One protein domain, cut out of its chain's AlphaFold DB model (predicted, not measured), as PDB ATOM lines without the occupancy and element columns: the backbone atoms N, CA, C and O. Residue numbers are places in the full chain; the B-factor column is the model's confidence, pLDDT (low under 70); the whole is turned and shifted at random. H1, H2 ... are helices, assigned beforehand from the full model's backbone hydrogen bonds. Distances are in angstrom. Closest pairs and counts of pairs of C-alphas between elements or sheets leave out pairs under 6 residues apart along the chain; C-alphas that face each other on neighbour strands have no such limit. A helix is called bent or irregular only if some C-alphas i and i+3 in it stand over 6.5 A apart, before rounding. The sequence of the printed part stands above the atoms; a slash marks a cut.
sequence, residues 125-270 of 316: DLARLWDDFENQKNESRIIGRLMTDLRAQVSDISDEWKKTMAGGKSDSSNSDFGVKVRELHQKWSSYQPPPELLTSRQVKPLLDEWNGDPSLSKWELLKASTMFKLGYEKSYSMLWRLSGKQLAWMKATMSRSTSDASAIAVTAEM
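This is residues 125 to 270 of the 316 residues of the protein "RNA-dependent RNA polymerase" of Gibberella moniliformis (strain M3125 / FGSC 7600) (UniProt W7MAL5). Look first along H2, the longest helix: it folds back into H3 as a long helical hairpin, and at its side H6 makes the core, crossing H2, with H1 and H7 packed on H6 at large angles. The two short helices H4 and H5 come on the way from H3 to H6, and two stretches stick out, residues 168 to 176 at the turn of the hairpin and residues 256 to 261 after H7. The printed part has 146 residues with seven named helices, H1 to H7 in order, and no named strand; its class is all helix, and the helix packing is mostly crossed. It is compact, with a radius of gyration of the C-alphas of 16.7 A, and spans 49 by 40 by 28 A.

Start at H2, residues 141 to 165, and H3, residues 174 to 190: this hairpin has a shallow tilt of 11 degrees, opposite ways, and the two touch, closest at the C-alphas of Thr 164 and Lys 180, 7.1 A apart. Next find the hub, H6, residues 218 to 231, which touches H2 at a steep tilt of 58 degrees, the same way, closest at the C-alphas of Val 154 and Met 227, 6.0 A. H7, residues 236 to 254, touches H6 at a steep tilt of 54 degrees, opposite ways, with the C-alphas of Ala 224 and Ser 243 closest at 5.2 A. With residues 241 to 242 alone H7 touches H3, closest at the C-alphas of His 185 and Leu 242, 5.4 A. H1, residues 125 to 136, touches H6 about perpendicular, at 78 degrees, with the C-alphas of Ala 127 and Ser 225 closest at 5.1 A; H1 and H2 form a second hairpin. H5, residues 204 to 207, touches H6, closest at the C-alphas of Leu 206 and Trp 219, 4.8 A. H4, residues 195 to 198, is close to but not clearly touching H2 and H5. Every O i to N i+4 pair is within hydrogen-bond range in H2 and H6; it is 6 of 8 in H1, 11 of 13 in H3 and 13 of 15 in H7, and H4 and H5 are too short for such a pair.

Find C-alpha 141 at (217.443, 217.371, 152.352); from there H2 runs 36.0 A to C-alpha 165. H3 measures 24.9 A, H7 20.6 A, H6 19.4 A and H1 18.1 A. H1 begins at C-alpha 125, (202.207, 234.808, 163.670), and H7 ends at C-alpha 254, (201.995, 239.814, 160.023). H1 and H7 are irregular: C-alphas 126 and 129 are 7.4 A apart, C-alphas 242 and 245 8.2 A, and H7 has a kink of 83 degrees near residue 243.

The C-alphas of Ser 170 and Asp 260 are the two farthest apart, 53.0 A. The printed part has no cut, and no link between named helices is long; residues 255 to 270 hold no named element. Confidence is low, under 70, at residues 167 to 175 and 256 to 261.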
ATOM      1  N   ASP A 125     201.530 233.943 164.640       94.06
ATOM      2  CA  ASP A 125     202.207 234.808 163.670       94.06
ATOM      3  C   ASP A 125     203.729 234.731 163.850       94.06
ATOM      4  O   ASP A 125     204.482 234.753 162.875       94.06
ATOM      5  N   LEU A 126     204.182 234.562 165.094       96.50
ATOM      6  CA  LEU A 126     205.596 234.440 165.446       96.50
ATOM      7  C   LEU A 126     206.181 233.063 165.092       96.50
ATOM      8  O   LEU A 126     207.388 232.935 164.889       96.50
ATOM      9  N   ALA A 127     205.340 232.035 164.965       96.31
ATOM     10  CA  ALA A 127     205.731 230.669 164.612       96.31
ATOM     11  C   ALA A 127     205.665 230.353 163.106       96.31
ATOM     12  O   ALA A 127     206.143 229.306 162.671       96.31
ATOM     13  N   ARG A 128     205.079 231.240 162.297       94.81
ATOM     14  CA  ARG A 128     204.752 230.955 160.894       94.81
ATOM     15  C   ARG A 128     205.968 230.614 160.031       94.81
ATOM     16  O   ARG A 128     205.932 229.644 159.284       94.81
ATOM     17  N   LEU A 129     207.046 231.392 160.145       95.31
ATOM     18  CA  LEU A 129     208.249 231.178 159.336       95.31
ATOM     19  C   LEU A 129     208.924 229.843 159.674       95.31
ATOM     20  O   LEU A 129     209.422 229.159 158.785       95.31
ATOM     21  N   TRP A 130     208.904 229.453 160.948       96.88
ATOM     22  CA  TRP A 130     209.298 228.113 161.357       96.88
ATOM     23  C   TRP A 130     208.426 227.035 160.704       96.88
ATOM     24  O   TRP A 130     208.969 226.101 160.117       96.88
ATOM     25  N   ASP A 131     207.098 227.164 160.790       96.56
ATOM     26  CA  ASP A 131     206.166 226.166 160.252       96.56
ATOM     27  C   ASP A 131     206.351 226.004 158.725       96.56
ATOM     28  O   ASP A 131     206.385 224.881 158.222       96.56
ATOM     29  N   ASP A 132     206.586 227.101 157.992       94.62
ATOM     30  CA  ASP A 132     206.861 227.083 156.547       94.62
ATOM     31  C   ASP A 132     208.123 226.274 156.189       94.62
ATOM     32  O   ASP A 132     208.117 225.499 155.228       94.62
ATOM     33  N   PHE A 133     209.213 226.438 156.947       95.56
ATOM     34  CA  PHE A 133     210.460 225.695 156.722       95.56
ATOM     35  C   PHE A 133     210.375 224.253 157.217       95.56
ATOM     36  O   PHE A 133     210.969 223.356 156.615       95.56
ATOM     37  N   GLU A 134     209.628 224.013 158.292       95.50
ATOM     38  CA  GLU A 134     209.422 222.669 158.815       95.50
ATOM     39  C   GLU A 134     208.625 221.813 157.827       95.50
ATOM     40  O   GLU A 134     208.967 220.652 157.619       95.50
ATOM     41  N   ASN A 135     207.637 222.391 157.143       94.75
ATOM     42  CA  ASN A 135     206.889 221.694 156.095       94.75
ATOM     43  C   ASN A 135     207.787 221.303 154.902       94.75
ATOM     44  O   ASN A 135     207.666 220.202 154.367       94.75
ATOM     45  N   GLN A 136     208.759 222.146 154.543       93.25
ATOM     46  CA  GLN A 136     209.708 221.894 153.444       93.25
ATOM     47  C   GLN A 136     210.812 220.879 153.790       93.25
ATOM     48  O   GLN A 136     211.562 220.439 152.913       93.25
ATOM     49  N   LYS A 137     210.938 220.479 155.061       90.06
ATOM     50  CA  LYS A 137     211.977 219.554 155.539       90.06
ATOM     51  C   LYS A 137     211.970 218.207 154.818       90.06
ATOM     52  O   LYS A 137     213.037 217.646 154.570       90.06
ATOM     53  N   ASN A 138     210.785 217.689 154.505       87.12
ATOM     54  CA  ASN A 138     210.633 216.388 153.847       87.12
ATOM     55  C   ASN A 138     210.866 216.470 152.332       87.12
ATOM     56  O   ASN A 138     211.167 215.462 151.699       87.12
ATOM     57  N   GLU A 139     210.769 217.670 151.765       92.06
ATOM     58  CA  GLU A 139     210.925 217.930 150.333       92.06
ATOM     59  C   GLU A 139     212.375 218.280 149.970       92.06
ATOM     60  O   GLU A 139     212.842 217.969 148.876       92.06
ATOM     61  N   SER A 140     213.126 218.890 150.897       94.12
ATOM     62  CA  SER A 140     214.537 219.225 150.707       94.12
ATOM     63  C   SER A 140     215.419 218.693 151.828       94.12
ATOM     64  O   SER A 140     215.362 219.134 152.977       94.12
ATOM     65  N   ARG A 141     216.379 217.838 151.451       93.81
ATOM     66  CA  ARG A 141     217.443 217.371 152.352       93.81
ATOM     67  C   ARG A 141     218.282 218.522 152.921       93.81
ATOM     68  O   ARG A 141     218.790 218.404 154.033       93.81
ATOM     69  N   ILE A 142     218.449 219.613 152.170       94.62
ATOM     70  CA  ILE A 142     219.227 220.787 152.596       94.62
ATOM     71  C   ILE A 142     218.470 221.532 153.694       94.62
ATOM     72  O   ILE A 142     219.039 221.781 154.754       94.62
ATOM     73  N   ILE A 143     217.182 221.819 153.473       94.62
ATOM     74  CA  ILE A 143     216.324 222.459 154.479       94.62
ATOM     75  C   ILE A 143     216.195 221.569 155.713       94.62
ATOM     76  O   ILE A 143     216.326 222.046 156.836       94.62
ATOM     77  N   GLY A 144     216.049 220.255 155.530       95.12
ATOM     78  CA  GLY A 144     215.975 219.335 156.656       95.12
ATOM     79  C   GLY A 144     217.243 219.283 157.507       95.12
ATOM     80  O   GLY A 144     217.142 219.203 158.733       95.12
ATOM     81  N   ARG A 145     218.430 219.389 156.894       95.81
ATOM     82  CA  ARG A 145     219.697 219.543 157.628       95.81
ATOM     83  C   ARG A 145     219.765 220.881 158.362       95.81
ATOM     84  O   ARG A 145     220.058 220.874 159.550       95.81
ATOM     85  N   LEU A 146     219.428 221.984 157.688       96.38
ATOM     86  CA  LEU A 146     219.413 223.328 158.275       96.38
ATOM     87  C   LEU A 146     218.530 223.393 159.526       96.38
ATOM     88  O   LEU A 146     218.969 223.841 160.577       96.38
ATOM     89  N   MET A 147     217.297 222.895 159.426       96.56
ATOM     90  CA  MET A 147     216.328 222.917 160.525       96.56
ATOM     91  C   MET A 147     216.736 222.004 161.682       96.56
ATOM     92  O   MET A 147     216.448 222.301 162.838       96.56
ATOM     93  N   THR A 148     217.413 220.891 161.388       96.31
ATOM     94  CA  THR A 148     217.942 219.995 162.428       96.31
ATOM     95  C   THR A 148     219.081 220.656 163.200       96.31
ATOM     96  O   THR A 148     219.079 220.602 164.426       96.31
ATOM     97  N   ASP A 149     220.001 221.321 162.501       96.00
ATOM     98  CA  ASP A 149     221.098 222.063 163.126       96.00
ATOM     99  C   ASP A 149     220.573 223.243 163.960       96.00
ATOM    100  O   ASP A 149     220.879 223.359 165.144       96.00
ATOM    101  N   LEU A 150     219.661 224.042 163.398       96.94
ATOM    102  CA  LEU A 150     219.061 225.182 164.094       96.94
ATOM    103  C   LEU A 150     218.304 224.765 165.369       96.94
ATOM    104  O   LEU A 150     218.387 225.447 166.389       96.94
ATOM    105  N   ARG A 151     217.604 223.620 165.352       97.25
ATOM    106  CA  ARG A 151     216.979 223.035 166.557       97.25
ATOM    107  C   ARG A 151     217.995 222.711 167.639       97.25
ATOM    108  O   ARG A 151     217.749 223.022 168.802       97.25
ATOM    109  N   ALA A 152     219.096 222.065 167.258       96.81
ATOM    110  CA  ALA A 152     220.156 221.707 168.191       96.81
ATOM    111  C   ALA A 152     220.734 222.971 168.840       96.81
ATOM    112  O   ALA A 152     220.792 223.055 170.061       96.81
ATOM    113  N   GLN A 153     220.997 224.008 168.046       96.62
ATOM    114  CA  GLN A 153     221.518 225.282 168.547       96.62
ATOM    115  C   GLN A 153     220.549 226.008 169.485       96.62
ATOM    116  O   GLN A 153     220.971 226.567 170.496       96.62
ATOM    117  N   VAL A 154     219.238 225.974 169.208       96.69
ATOM    118  CA  VAL A 154     218.232 226.516 170.139       96.69
ATOM    119  C   VAL A 154     218.184 225.720 171.447       96.69
ATOM    120  O   VAL A 154     217.987 226.309 172.514       96.69
ATOM    121  N   SER A 155     218.375 224.401 171.399       96.06
ATOM    122  CA  SER A 155     218.487 223.581 172.610       96.06
ATOM    123  C   SER A 155     219.738 223.947 173.410       96.06
ATOM    124  O   SER A 155     219.639 224.208 174.609       96.06
ATOM    125  N   ASP A 156     220.886 224.051 172.741       96.12
ATOM    126  CA  ASP A 156     222.174 224.355 173.365       96.12
ATOM    127  C   ASP A 156     222.161 225.726 174.049       96.12
ATOM    128  O   ASP A 156     222.519 225.836 175.225       96.12
ATOM    129  N   ILE A 157     221.668 226.764 173.361       96.38
ATOM    130  CA  ILE A 157     221.563 228.110 173.944       96.38
ATOM    131  C   ILE A 157     220.540 228.153 175.087       96.38
ATOM    132  O   ILE A 157     220.742 228.870 176.065       96.38
ATOM    133  N   SER A 158     219.467 227.353 175.015       95.50
ATOM    134  CA  SER A 158     218.482 227.246 176.099       95.50
ATOM    135  C   SER A 158     219.081 226.623 177.357       95.50
ATOM    136  O   SER A 158     218.779 227.058 178.469       95.50
ATOM    137  N   ASP A 159     219.921 225.604 177.208       94.75
ATOM    138  CA  ASP A 159     220.567 224.952 178.342       94.75
ATOM    139  C   ASP A 159     221.705 225.793 178.917       94.75
ATOM    140  O   ASP A 159     221.880 225.842 180.137       94.75
ATOM    141  N   GLU A 160     222.438 226.512 178.072       94.38
ATOM    142  CA  GLU A 160     223.418 227.500 178.513       94.38
ATOM    143  C   GLU A 160     222.752 228.654 179.264       94.38
ATOM    144  O   GLU A 160     223.190 228.992 180.359       94.38
ATOM    145  N   TRP A 161     221.634 229.185 178.758       94.31
ATOM    146  CA  TRP A 161     220.843 230.192 179.461       94.31
ATOM    147  C   TRP A 161     220.452 229.722 180.863       94.31
ATOM    148  O   TRP A 161     220.670 230.444 181.835       94.31
ATOM    149  N   LYS A 162     219.917 228.501 180.999       92.50
ATOM    150  CA  LYS A 162     219.560 227.941 182.314       92.50
ATOM    151  C   LYS A 162     220.767 227.871 183.246       92.50
ATOM    152  O   LYS A 162     220.633 228.228 184.410       92.50
ATOM    153  N   LYS A 163     221.930 227.433 182.756       91.75
ATOM    154  CA  LYS A 163     223.161 227.323 183.559       91.75
ATOM    155  C   LYS A 163     223.670 228.694 184.000       91.75
ATOM    156  O   LYS A 163     223.912 228.898 185.185       91.75
ATOM    157  N   THR A 164     223.779 229.635 183.069       89.62
ATOM    158  CA  THR A 164     224.296 230.986 183.321       89.62
ATOM    159  C   THR A 164     223.374 231.789 184.239       89.62
ATOM    160  O   THR A 164     223.847 232.555 185.078       89.62
ATOM    161  N   MET A 165     222.057 231.590 184.120       88.50
ATOM    162  CA  MET A 165     221.054 232.287 184.933       88.50
ATOM    163  C   MET A 165     220.719 231.582 186.254       88.50
ATOM    164  O   MET A 165     220.018 232.163 187.076       88.50
ATOM    165  N   ALA A 166     221.230 230.371 186.497       83.62
ATOM    166  CA  ALA A 166     221.053 229.652 187.764       83.62
ATOM    167  C   ALA A 166     221.973 230.147 188.904       83.62
ATOM    168  O   ALA A 166     221.981 229.541 189.977       83.62
ATOM    169  N   GLY A 167     222.749 231.221 188.690       66.50
ATOM    170  CA  GLY A 167     223.650 231.812 189.690       66.50
ATOM    171  C   GLY A 167     222.967 232.091 191.038       66.50
ATOM    172  O   GLY A 167     221.808 232.499 191.104       66.50
ATOM    173  N   GLY A 168     223.683 231.816 192.134       55.50
ATOM    174  CA  GLY A 168     223.156 231.906 193.497       55.50
ATOM    175  C   GLY A 168     222.972 233.343 193.999       55.50
ATOM    176  O   GLY A 168     223.515 234.292 193.443       55.50
ATOM    177  N   LYS A 169     222.267 233.490 195.134       51.56
ATOM    178  CA  LYS A 169     221.933 234.758 195.834       51.56
ATOM    179  C   LYS A 169     223.116 235.711 196.131       51.56
ATOM    180  O   LYS A 169     222.887 236.799 196.646       51.56
ATOM    181  N   SER A 170     224.356 235.311 195.842       49.16
ATOM    182  CA  SER A 170     225.581 236.098 196.027       49.16
ATOM    183  C   SER A 170     225.938 236.994 194.828       49.16
ATOM    184  O   SER A 170     226.701 237.939 195.017       49.16
ATOM    185  N   ASP A 171     225.377 236.769 193.633       50.88
ATOM    186  CA  ASP A 171     225.648 237.569 192.417       50.88
ATOM    187  C   ASP A 171     224.822 238.878 192.395       50.88
ATOM    188  O   ASP A 171     224.261 239.286 191.382       50.88
ATOM    189  N   SER A 172     224.702 239.546 193.547       49.38
ATOM    190  CA  SER A 172     223.749 240.646 193.806       49.38
ATOM    191  C   SER A 172     224.058 241.984 193.113       49.38
ATOM    192  O   SER A 172     223.477 243.011 193.459       49.38
ATOM    193  N   SER A 173     224.939 241.999 192.110       56.16
ATOM    194  CA  SER A 173     225.154 243.191 191.290       56.16
ATOM    195  C   SER A 173     224.375 243.066 189.977       56.16
ATOM    196  O   SER A 173     224.661 242.207 189.146       56.16
ATOM    197  N   ASN A 174     223.404 243.960 189.755       55.38
ATOM    198  CA  ASN A 174     222.675 244.085 188.481       55.38
ATOM    199  C   ASN A 174     223.610 244.210 187.256       55.38
ATOM    200  O   ASN A 174     223.197 243.922 186.133       55.38
ATOM    201  N   SER A 175     224.865 244.624 187.470       61.34
ATOM    202  CA  SER A 175     225.908 244.680 186.444       61.34
ATOM    203  C   SER A 175     226.231 243.323 185.814       61.34
ATOM    204  O   SER A 175     226.562 243.295 184.634       61.34
ATOM    205  N   ASP A 176     226.100 242.212 186.541       81.94
ATOM    206  CA  ASP A 176     226.471 240.884 186.036       81.94
ATOM    207  C   ASP A 176     225.399 240.291 185.100       81.94
ATOM    208  O   ASP A 176     225.700 239.760 184.031       81.94
ATOM    209  N   PHE A 177     224.114 240.490 185.415       87.94
ATOM    210  CA  PHE A 177     223.018 240.005 184.566       87.94
ATOM    211  C   PHE A 177     223.070 240.593 183.147       87.94
ATOM    212  O   PHE A 177     222.910 239.872 182.161       87.94
ATOM    213  N   GLY A 178     223.322 241.901 183.027       91.06
ATOM    214  CA  GLY A 178     223.416 242.569 181.727       91.06
ATOM    215  C   GLY A 178     224.577 242.055 180.867       91.06
ATOM    216  O   GLY A 178     224.429 241.941 179.650       91.06
ATOM    217  N   VAL A 179     225.705 241.711 181.494       91.75
ATOM    218  CA  VAL A 179     226.872 241.125 180.817       91.75
ATOM    219  C   VAL A 179     226.548 239.709 180.338       91.75
ATOM    220  O   VAL A 179     226.659 239.448 179.141       91.75
ATOM    221  N   LYS A 180     226.012 238.854 181.219       92.25
ATOM    222  CA  LYS A 180     225.575 237.483 180.892       92.25
ATOM    223  C   LYS A 180     224.601 237.441 179.707       92.25
ATOM    224  O   LYS A 180     224.760 236.643 178.786       92.25
ATOM    225  N   VAL A 181     223.594 238.324 179.691       94.50
ATOM    226  CA  VAL A 181     222.639 238.416 178.567       94.50
ATOM    227  C   VAL A 181     223.338 238.850 177.278       94.50
ATOM    228  O   VAL A 181     223.040 238.301 176.220       94.50
ATOM    229  N   ARG A 182     224.260 239.817 177.344       94.62
ATOM    230  CA  ARG A 182     224.985 240.314 176.166       94.62
ATOM    231  C   ARG A 182     225.869 239.235 175.548       94.62
ATOM    232  O   ARG A 182     225.888 239.117 174.327       94.62
ATOM    233  N   GLU A 183     226.554 238.447 176.366       94.69
ATOM    234  CA  GLU A 183     227.389 237.333 175.906       94.69
ATOM    235  C   GLU A 183     226.552 236.265 175.194       94.69
ATOM    236  O   GLU A 183     226.863 235.882 174.065       94.69
ATOM    237  N   LEU A 184     225.428 235.855 175.795       95.88
ATOM    238  CA  LEU A 184     224.500 234.904 175.175       95.88
ATOM    239  C   LEU A 184     223.874 235.465 173.893       95.88
ATOM    240  O   LEU A 184     223.753 234.748 172.902       95.88
ATOM    241  N   HIS A 185     223.526 236.755 173.876       96.19
ATOM    242  CA  HIS A 185     223.028 237.431 172.679       96.19
ATOM    243  C   HIS A 185     224.077 237.482 171.574       96.19
ATOM    244  O   HIS A 185     223.749 237.207 170.422       96.19
ATOM    245  N   GLN A 186     225.332 237.802 171.891       95.69
ATOM    246  CA  GLN A 186     226.417 237.804 170.913       95.69
ATOM    247  C   GLN A 186     226.641 236.400 170.347       95.69
ATOM    248  O   GLN A 186     226.715 236.249 169.128       95.69
ATOM    249  N   LYS A 187     226.669 235.374 171.206       95.94
ATOM    250  CA  LYS A 187     226.785 233.973 170.790       95.94
ATOM    251  C   LYS A 187     225.645 233.577 169.851       95.94
ATOM    252  O   LYS A 187     225.904 233.123 168.738       95.94
ATOM    253  N   TRP A 188     224.401 233.840 170.251       96.31
ATOM    254  CA  TRP A 188     223.215 233.576 169.436       96.31
ATOM    255  C   TRP A 188     223.238 234.335 168.105       96.31
ATOM    256  O   TRP A 188     222.991 233.748 167.056       96.31
ATOM    257  N   SER A 189     223.579 235.622 168.116       93.75
ATOM    258  CA  SER A 189     223.634 236.461 166.909       93.75
ATOM    259  C   SER A 189     224.728 236.005 165.942       93.75
ATOM    260  O   SER A 189     224.537 236.039 164.734       93.75
ATOM    261  N   SER A 190     225.862 235.530 166.466       94.19
ATOM    262  CA  SER A 190     226.991 235.058 165.656       94.19
ATOM    263  C   SER A 190     226.751 233.708 164.979       94.19
ATOM    264  O   SER A 190     227.473 233.362 164.046       94.19
ATOM    265  N   TYR A 191     225.744 232.949 165.423       94.50
ATOM    266  CA  TYR A 191     225.414 231.663 164.826       94.50
ATOM    267  C   TYR A 191     224.921 231.829 163.379       94.50
ATOM    268  O   TYR A 191     223.940 232.532 163.100       94.50
ATOM    269  N   GLN A 192     225.608 231.131 162.478       93.81
ATOM    270  CA  GLN A 192     225.349 231.063 161.044       93.81
ATOM    271  C   GLN A 192     225.061 229.615 160.631       93.81
ATOM    272  O   GLN A 192     225.494 228.693 161.328       93.81
ATOM    273  N   PRO A 193     224.377 229.390 159.494       93.44
ATOM    274  CA  PRO A 193     224.201 228.048 158.959       93.44
ATOM    275  C   PRO A 193     225.547 227.327 158.774       93.44
ATOM    276  O   PRO A 193     226.550 227.988 158.484       93.44
ATOM    277  N   PRO A 194     225.575 225.983 158.850       91.94
ATOM    278  CA  PRO A 194     226.776 225.203 158.581       91.94
ATOM    279  C   PRO A 194     227.441 225.604 157.251       91.94
ATOM    280  O   PRO A 194     226.722 225.791 156.258       91.94
ATOM    281  N   PRO A 195     228.783 225.725 157.190       90.19
ATOM    282  CA  PRO A 195     229.486 226.233 156.010       90.19
ATOM    283  C   PRO A 195     229.156 225.485 154.715       90.19
ATOM    284  O   PRO A 195     229.093 226.087 153.642       90.19
ATOM    285  N   GLU A 196     228.879 224.183 154.806       91.94
ATOM    286  CA  GLU A 196     228.517 223.358 153.654       91.94
ATOM    287  C   GLU A 196     227.164 223.766 153.055       91.94
ATOM    288  O   GLU A 196     226.931 223.587 151.859       91.94
ATOM    289  N   LEU A 197     226.263 224.322 153.871       92.38
ATOM    290  CA  LEU A 197     224.932 224.745 153.448       92.38
ATOM    291  C   LEU A 197     224.925 226.162 152.864       92.38
ATOM    292  O   LEU A 197     224.060 226.454 152.041       92.38
ATOM    293  N   LEU A 198     225.894 227.016 153.211       90.19
ATOM    294  CA  LEU A 198     225.956 228.419 152.764       90.19
ATOM    295  C   LEU A 198     226.069 228.576 151.240       90.19
ATOM    296  O   LEU A 198     225.626 229.574 150.678       90.19
ATOM    297  N   THR A 199     226.624 227.579 150.550       88.94
ATOM    298  CA  THR A 199     226.740 227.580 149.080       88.94
ATOM    299  C   THR A 199     225.445 227.168 148.370       88.94
ATOM    300  O   THR A 199     225.315 227.333 147.155       88.94
ATOM    301  N   SER A 200     224.461 226.645 149.108       91.44
ATOM    302  CA  SER A 200     223.201 226.179 148.541       91.44
ATOM    303  C   SER A 200     222.333 227.331 148.046       91.44
ATOM    304  O   SER A 200     222.109 228.316 148.750       91.44
ATOM    305  N   ARG A 201     221.707 227.134 146.878       91.44
ATOM    306  CA  ARG A 201     220.686 228.044 146.329       91.44
ATOM    307  C   ARG A 201     219.466 228.214 147.242       91.44
ATOM    308  O   ARG A 201     218.740 229.183 147.076       91.44
ATOM    309  N   GLN A 202     219.236 227.291 148.178       90.00
ATOM    310  CA  GLN A 202     218.114 227.364 149.122       90.00
ATOM    311  C   GLN A 202     218.447 228.156 150.394       90.00
ATOM    312  O   GLN A 202     217.551 228.745 150.987       90.00
ATOM    313  N   VAL A 203     219.718 228.181 150.813       92.31
ATOM    314  CA  VAL A 203     220.146 228.798 152.084       92.31
ATOM    315  C   VAL A 203     220.766 230.170 151.861       92.31
ATOM    316  O   VAL A 203     220.476 231.086 152.621       92.31
ATOM    317  N   LYS A 204     221.548 230.350 150.788       91.12
ATOM    318  CA  LYS A 204     222.178 231.636 150.465       91.12
ATOM    319  C   LYS A 204     221.189 232.817 150.454       91.12
ATOM    320  O   LYS A 204     221.517 233.844 151.042       91.12
ATOM    321  N   PRO A 205     219.968 232.699 149.888       92.19
ATOM    322  CA  PRO A 205     219.003 233.801 149.911       92.19
ATOM    323  C   PRO A 205     218.514 234.197 151.312       92.19
ATOM    324  O   PRO A 205     217.946 235.271 151.459       92.19
ATOM    325  N   LEU A 206     218.698 233.357 152.339       92.69
ATOM    326  CA  LEU A 206     218.262 233.672 153.704       92.69
ATOM    327  C   LEU A 206     219.129 234.741 154.364       92.69
ATOM    328  O   LEU A 206     218.635 235.474 155.215       92.69
ATOM    329  N   LEU A 207     220.400 234.832 153.967       90.69
ATOM    330  CA  LEU A 207     221.339 235.815 154.509       90.69
ATOM    331  C   LEU A 207     221.003 237.240 154.071       90.69
ATOM    332  O   LEU A 207     221.395 238.182 154.749       90.69
ATOM    333  N   ASP A 208     220.244 237.374 152.980       86.06
ATOM    334  CA  ASP A 208     219.637 238.635 152.563       86.06
ATOM    335  C   ASP A 208     220.676 239.765 152.403       86.06
ATOM    336  O   ASP A 208     220.526 240.844 152.959       86.06
ATOM    337  N   GLU A 209     221.759 239.509 151.651       82.75
ATOM    338  CA  GLU A 209     222.953 240.381 151.546       82.75
ATOM    339  C   GLU A 209     222.663 241.831 151.093       82.75
ATOM    340  O   GLU A 209     223.504 242.709 151.270       82.75
ATOM    341  N   TRP A 210     221.492 242.094 150.504       81.06
ATOM    342  CA  TRP A 210     221.062 243.433 150.080       81.06
ATOM    343  C   TRP A 210     220.313 244.213 151.174       81.06
ATOM    344  O   TRP A 210     220.046 245.402 151.003       81.06
ATOM    345  N   ASN A 211     219.952 243.560 152.280       80.44
ATOM    346  CA  ASN A 211     219.202 244.158 153.374       80.44
ATOM    347  C   ASN A 211     220.075 245.154 154.149       80.44
ATOM    348  O   ASN A 211     221.165 244.825 154.614       80.44
ATOM    349  N   GLY A 212     219.570 246.379 154.312       76.00
ATOM    350  CA  GLY A 212     220.255 247.440 155.051       76.00
ATOM    351  C   GLY A 212     220.396 247.166 156.553       76.00
ATOM    352  O   GLY A 212     221.229 247.797 157.199       76.00
ATOM    353  N   ASP A 213     219.621 246.225 157.109       85.19
ATOM    354  CA  ASP A 213     219.767 245.746 158.486       85.19
ATOM    355  C   ASP A 213     219.978 244.216 158.517       85.19
ATOM    356  O   ASP A 213     219.004 243.454 158.510       85.19
ATOM    357  N   PRO A 214     221.235 243.736 158.624       87.31
ATOM    358  CA  PRO A 214     221.550 242.306 158.677       87.31
ATOM    359  C   PRO A 214     220.832 241.546 159.802       87.31
ATOM    360  O   PRO A 214     220.574 240.346 159.681       87.31
ATOM    361  N   SER A 215     220.471 242.240 160.890       88.88
ATOM    362  CA  SER A 215     219.770 241.635 162.029       88.88
ATOM    363  C   SER A 215     218.295 241.319 161.753       88.88
ATOM    364  O   SER A 215     217.655 240.651 162.566       88.88
ATOM    365  N   LEU A 216     217.764 241.788 160.617       91.69
ATOM    366  CA  LEU A 216     216.417 241.508 160.117       91.69
ATOM    367  C   LEU A 216     216.433 240.667 158.832       91.69
ATOM    368  O   LEU A 216     215.401 240.544 158.168       91.69
ATOM    369  N   SER A 217     217.579 240.074 158.482       94.25
ATOM    370  CA  SER A 217     217.661 239.102 157.390       94.25
ATOM    371  C   SER A 217     216.695 237.938 157.618       94.25
ATOM    372  O   SER A 217     216.346 237.586 158.751       94.25
ATOM    373  N   LYS A 218     216.272 237.281 156.534       94.31
ATOM    374  CA  LYS A 218     215.350 236.139 156.619       94.31
ATOM    375  C   LYS A 218     215.908 234.995 157.482       94.31
ATOM    376  O   LYS A 218     215.131 234.276 158.106       94.31
ATOM    377  N   TRP A 219     217.231 234.854 157.553       96.00
ATOM    378  CA  TRP A 219     217.924 233.946 158.463       96.00
ATOM    379  C   TRP A 219     217.699 234.306 159.935       96.00
ATOM    380  O   TRP A 219     217.284 233.446 160.713       96.00
ATOM    381  N   GLU A 220     217.897 235.569 160.318       96.62
ATOM    382  CA  GLU A 220     217.673 236.019 161.697       96.62
ATOM    383  C   GLU A 220     216.192 235.924 162.097       96.62
ATOM    384  O   GLU A 220     215.872 235.533 163.223       96.62
ATOM    385  N   LEU A 221     215.266 236.174 161.163       96.69
ATOM    386  CA  LEU A 221     213.836 235.948 161.396       96.69
ATOM    387  C   LEU A 221     213.512 234.455 161.587       96.69
ATOM    388  O   LEU A 221     212.709 234.105 162.452       96.69
ATOM    389  N   LEU A 222     214.140 233.557 160.817       97.25
ATOM    390  CA  LEU A 222     213.951 232.107 160.966       97.25
ATOM    391  C   LEU A 222     214.491 231.614 162.313       97.25
ATOM    392  O   LEU A 222     213.817 230.845 163.002       97.25
ATOM    393  N   LYS A 223     215.668 232.099 162.721       97.69
ATOM    394  CA  LYS A 223     216.242 231.883 164.056       97.69
ATOM    395  C   LYS A 223     215.262 232.289 165.155       97.69
ATOM    396  O   LYS A 223     214.946 231.473 166.024       97.69
ATOM    397  N   ALA A 224     214.733 233.509 165.084       97.94
ATOM    398  CA  ALA A 224     213.774 234.033 166.053       97.94
ATOM    399  C   ALA A 224     212.475 233.212 166.106       97.94
ATOM    400  O   ALA A 224     212.034 232.825 167.188       97.94
ATOM    401  N   SER A 225     211.897 232.884 164.945       98.00
ATOM    402  CA  SER A 225     210.678 232.071 164.840       98.00
ATOM    403  C   SER A 225     210.869 230.660 165.406       98.00
ATOM    404  O   SER A 225     210.009 230.144 166.122       98.00
ATOM    405  N   THR A 226     212.035 230.060 165.158       97.88
ATOM    406  CA  THR A 226     212.409 228.751 165.709       97.88
ATOM    407  C   THR A 226     212.529 228.800 167.229       97.88
ATOM    408  O   THR A 226     211.949 227.969 167.930       97.88
ATOM    409  N   MET A 227     213.253 229.796 167.749       97.50
ATOM    410  CA  MET A 227     213.407 229.999 169.189       97.50
ATOM    411  C   MET A 227     212.056 230.243 169.865       97.50
ATOM    412  O   MET A 227     211.815 229.712 170.948       97.50
ATOM    413  N   PHE A 228     211.153 230.984 169.219       98.00
ATOM    414  CA  PHE A 228     209.792 231.176 169.700       98.00
ATOM    415  C   PHE A 228     209.026 229.850 169.771       98.00
ATOM    416  O   PHE A 228     208.565 229.473 170.849       98.00
ATOM    417  N   LYS A 229     208.950 229.095 168.663       97.56
ATOM    418  CA  LYS A 229     208.209 227.824 168.607       97.56
ATOM    419  C   LYS A 229     208.672 226.829 169.671       97.56
ATOM    420  O   LYS A 229     207.845 226.173 170.294       97.56
ATOM    421  N   LEU A 230     209.985 226.708 169.865       96.38
ATOM    422  CA  LEU A 230     210.570 225.738 170.795       96.38
ATOM    423  C   LEU A 230     210.616 226.247 172.245       96.38
ATOM    424  O   LEU A 230     210.681 225.444 173.175       96.38
ATOM    425  N   GLY A 231     210.612 227.568 172.443       94.12
ATOM    426  CA  GLY A 231     210.934 228.206 173.718       94.12
ATOM    427  C   GLY A 231     209.788 228.938 174.419       94.12
ATOM    428  O   GLY A 231     209.980 229.301 175.580       94.12
ATOM    429  N   TYR A 232     208.625 229.154 173.786       95.00
ATOM    430  CA  TYR A 232     207.565 230.008 174.351       95.00
ATOM    431  C   TYR A 232     207.045 229.546 175.723       95.00
ATOM    432  O   TYR A 232     206.709 230.387 176.552       95.00
ATOM    433  N   GLU A 233     207.033 228.239 176.004       91.25
ATOM    434  CA  GLU A 233     206.550 227.706 177.290       91.25
ATOM    435  C   GLU A 233     207.615 227.711 178.390       91.25
ATOM    436  O   GLU A 233     207.329 228.016 179.544       91.25
ATOM    437  N   LYS A 234     208.850 227.325 178.051       89.12
ATOM    438  CA  LYS A 234     209.888 226.971 179.041       89.12
ATOM    439  C   LYS A 234     211.007 227.998 179.154       89.12
ATOM    440  O   LYS A 234     211.680 228.056 180.179       89.12
ATOM    441  N   SER A 235     211.201 228.808 178.117       91.50
ATOM    442  CA  SER A 235     212.325 229.737 177.980       91.50
ATOM    443  C   SER A 235     211.857 231.134 177.552       91.50
ATOM    444  O   SER A 235     212.572 231.847 176.849       91.50
ATOM    445  N   TYR A 236     210.664 231.552 177.998       92.00
ATOM    446  CA  TYR A 236     210.031 232.819 177.606       92.00
ATOM    447  C   TYR A 236     210.926 234.048 177.839       92.00
ATOM    448  O   TYR A 236     211.100 234.881 176.958       92.00
ATOM    449  N   SER A 237     211.576 234.154 179.003       93.06
ATOM    450  CA  SER A 237     212.477 235.288 179.286       93.06
ATOM    451  C   SER A 237     213.690 235.328 178.347       93.06
ATOM    452  O   SER A 237     214.086 236.403 177.899       93.06
ATOM    453  N   MET A 238     214.257 234.164 178.009       95.00
ATOM    454  CA  MET A 238     215.380 234.070 177.075       95.00
ATOM    455  C   MET A 238     214.961 234.541 175.682       95.00
ATOM    456  O   MET A 238     215.623 235.399 175.103       95.00
ATOM    457  N   LEU A 239     213.849 234.013 175.155       96.00
ATOM    458  CA  LEU A 239     213.452 234.257 173.768       96.00
ATOM    459  C   LEU A 239     213.244 235.749 173.487       96.00
ATOM    460  O   LEU A 239     213.737 236.261 172.484       96.00
ATOM    461  N   TRP A 240     212.591 236.472 174.402       96.69
ATOM    462  CA  TRP A 240     212.311 237.898 174.224       96.69
ATOM    463  C   TRP A 240     213.554 238.767 174.373       96.69
ATOM    464  O   TRP A 240     213.642 239.824 173.754       96.69
ATOM    465  N   ARG A 241     214.540 238.319 175.153       96.38
ATOM    466  CA  ARG A 241     215.811 239.035 175.309       96.38
ATOM    467  C   ARG A 241     216.755 238.806 174.138       96.38
ATOM    468  O   ARG A 241     217.474 239.727 173.772       96.38
ATOM    469  N   LEU A 242     216.756 237.602 173.566       96.62
ATOM    470  CA  LEU A 242     217.672 237.245 172.484       96.62
ATOM    471  C   LEU A 242     217.115 237.552 171.092       96.62
ATOM    472  O   LEU A 242     217.889 237.855 170.195       96.62
ATOM    473  N   SER A 243     215.794 237.468 170.912       96.81
ATOM    474  CA  SER A 243     215.142 237.568 169.597       96.81
ATOM    475  C   SER A 243     213.975 238.564 169.560       96.81
ATOM    476  O   SER A 243     213.225 238.613 168.586       96.81
ATOM    477  N   GLY A 244     213.786 239.377 170.608       96.81
ATOM    478  CA  GLY A 244     212.639 240.287 170.718       96.81
ATOM    479  C   GLY A 244     212.533 241.300 169.574       96.81
ATOM    480  O   GLY A 244     211.428 241.576 169.112       96.81
ATOM    481  N   LYS A 245     213.668 241.799 169.059       95.06
ATOM    482  CA  LYS A 245     213.702 242.723 167.911       95.06
ATOM    483  C   LYS A 245     213.106 242.073 166.657       95.06
ATOM    484  O   LYS A 245     212.239 242.655 166.009       95.06
ATOM    485  N   GLN A 246     213.551 240.862 166.337       96.44
ATOM    486  CA  GLN A 246     213.086 240.104 165.177       96.44
ATOM    487  C   GLN A 246     211.609 239.733 165.321       96.44
ATOM    488  O   GLN A 246     210.842 239.890 164.374       96.44
ATOM    489  N   LEU A 247     211.182 239.308 166.515       96.75
ATOM    490  CA  LEU A 247     209.781 238.979 166.788       96.75
ATOM    491  C   LEU A 247     208.865 240.203 166.671       96.75
ATOM    492  O   LEU A 247     207.776 240.090 166.113       96.75
ATOM    493  N   ALA A 248     209.307 241.381 167.122       95.25
ATOM    494  CA  ALA A 248     208.560 242.625 166.945       95.25
ATOM    495  C   ALA A 248     208.367 242.961 165.457       95.25
ATOM    496  O   ALA A 248     207.257 243.292 165.037       95.25
ATOM    497  N   TRP A 249     209.416 242.801 164.644       93.06
ATOM    498  CA  TRP A 249     209.335 242.982 163.193       93.06
ATOM    499  C   TRP A 249     208.385 241.975 162.529       93.06
ATOM    500  O   TRP A 249     207.521 242.349 161.731       93.06
ATOM    501  N   MET A 250     208.485 240.694 162.897       93.50
ATOM    502  CA  MET A 250     207.564 239.659 162.421       93.50
ATOM    503  C   MET A 250     206.118 239.985 162.797       93.50
ATOM    504  O   MET A 250     205.227 239.887 161.956       93.50
ATOM    505  N   LYS A 251     205.866 240.426 164.033       93.44
ATOM    506  CA  LYS A 251     204.506 240.763 164.457       93.44
ATOM    507  C   LYS A 251     203.962 241.970 163.703       93.44
ATOM    508  O   LYS A 251     202.826 241.916 163.244       93.44
ATOM    509  N   ALA A 252     204.765 243.016 163.522       90.69
ATOM    510  CA  ALA A 252     204.361 244.212 162.783       90.69
ATOM    511  C   ALA A 252     204.021 243.909 161.314       90.69
ATOM    512  O   ALA A 252     203.074 244.467 160.770       90.69
ATOM    513  N   THR A 253     204.763 243.001 160.678       86.62
ATOM    514  CA  THR A 253     204.538 242.620 159.274       86.62
ATOM    515  C   THR A 253     203.369 241.649 159.086       86.62
ATOM    516  O   THR A 253     202.727 241.663 158.036       86.62
ATOM    517  N   MET A 254     203.064 240.821 160.091       83.00
ATOM    518  CA  MET A 254     201.995 239.814 160.023       83.00
ATOM    519  C   MET A 254     200.650 240.312 160.559       83.00
ATOM    520  O   MET A 254     199.602 239.876 160.077       83.00
ATOM    521  N   SER A 255     200.658 241.228 161.529       70.69
ATOM    522  CA  SER A 255     199.449 241.768 162.150       70.69
ATOM    523  C   SER A 255     198.811 242.813 161.234       70.69
ATOM    524  O   SER A 255     198.910 244.019 161.438       70.69
ATOM    525  N   ARG A 256     198.156 242.339 160.171       61.84
ATOM    526  CA  ARG A 256     197.293 243.180 159.342       61.84
ATOM    527  C   ARG A 256     196.002 243.403 160.115       61.84
ATOM    528  O   ARG A 256     195.197 242.486 160.277       61.84
ATOM    529  N   SER A 257     195.832 244.612 160.640       54.59
ATOM    530  CA  SER A 257     194.526 245.056 161.120       54.59
ATOM    531  C   SER A 257     193.527 245.074 159.957       54.59
ATOM    532  O   SER A 257     193.922 245.104 158.795       54.59
ATOM    533  N   THR A 258     192.233 245.126 160.262       53.84
ATOM    534  CA  THR A 258     191.165 245.372 159.279       53.84
ATOM    535  C   THR A 258     191.276 246.731 158.573       53.84
ATOM    536  O   THR A 258     190.507 246.993 157.655       53.84
ATOM    537  N   SER A 259     192.213 247.596 158.984       56.84
ATOM    538  CA  SER A 259     192.553 248.828 158.275       56.84
ATOM    539  C   SER A 259     193.714 248.600 157.304       56.84
ATOM    540  O   SER A 259     194.688 247.928 157.646       56.84
ATOM    541  N   ASP A 260     193.642 249.232 156.132       58.34
ATOM    542  CA  ASP A 260     194.663 249.236 155.068       58.34
ATOM    543  C   ASP A 260     196.009 249.886 155.468       58.34
ATOM    544  O   ASP A 260     196.850 250.201 154.622       58.34
ATOM    545  N   ALA A 261     196.251 250.106 156.761       64.56
ATOM    546  CA  ALA A 261     197.482 250.697 157.253       64.56
ATOM    547  C   ALA A 261     198.636 249.679 157.206       64.56
ATOM    548  O   ALA A 261     198.611 248.633 157.857       64.56
ATOM    549  N   SER A 262     199.672 250.012 156.432       70.69
ATOM    550  CA  SER A 262     200.930 249.259 156.372       70.69
ATOM    551  C   SER A 262     201.823 249.552 157.583       70.69
ATOM    552  O   SER A 262     201.772 250.640 158.156       70.69
ATOM    553  N   ALA A 263     202.686 248.598 157.944       82.06
ATOM    554  CA  ALA A 263     203.726 248.821 158.945       82.06
ATOM    555  C   ALA A 263     204.715 249.903 158.475       82.06
ATOM    556  O   ALA A 263     205.147 249.900 157.321       82.06
ATOM    557  N   ILE A 264     205.094 250.808 159.381       87.25
ATOM    558  CA  ILE A 264     206.051 251.887 159.115       87.25
ATOM    559  C   ILE A 264     207.357 251.559 159.837       87.25
ATOM    560  O   ILE A 264     207.387 251.462 161.064       87.25
ATOM    561  N   ALA A 265     208.437 251.392 159.075       88.44
ATOM    562  CA  ALA A 265     209.774 251.229 159.631       88.44
ATOM    563  C   ALA A 265     210.351 252.598 160.011       88.44
ATOM    564  O   ALA A 265     210.393 253.513 159.188       88.44
ATOM    565  N   VAL A 266     210.814 252.728 161.251       91.56
ATOM    566  CA  VAL A 266     211.431 253.950 161.780       91.56
ATOM    567  C   VAL A 266     212.849 253.610 162.230       91.56
ATOM    568  O   VAL A 266     213.065 252.574 162.860       91.56
ATOM    569  N   THR A 267     213.830 254.452 161.894       91.50
ATOM    570  CA  THR A 267     215.210 254.258 162.366       91.50
ATOM    571  C   THR A 267     215.289 254.455 163.881       91.50
ATOM    572  O   THR A 267     214.439 255.117 164.477       91.50
ATOM    573  N   ALA A 268     216.330 253.914 164.515       91.62
ATOM    574  CA  ALA A 268     216.515 254.054 165.959       91.62
ATOM    575  C   ALA A 268     216.585 255.527 166.411       91.62
ATOM    576  O   ALA A 268     216.029 255.875 167.450       91.62
ATOM    577  N   GLU A 269     217.218 256.391 165.612       94.81
ATOM    578  CA  GLU A 269     217.338 257.822 165.900       94.81
ATOM    579  C   GLU A 269     215.973 258.518 165.876       94.81
ATOM    580  O   GLU A 269     215.590 259.135 166.871       94.81
ATOM    581  N   MET A 270     215.180 258.339 164.811       96.00
ATOM    582  CA  MET A 270     213.829 258.905 164.759       96.00
ATOM    583  C   MET A 270     212.915 258.302 165.825       96.00
ATOM    584  O   MET A 270     212.156 259.030 166.453       96.00
TER     585      MET A 270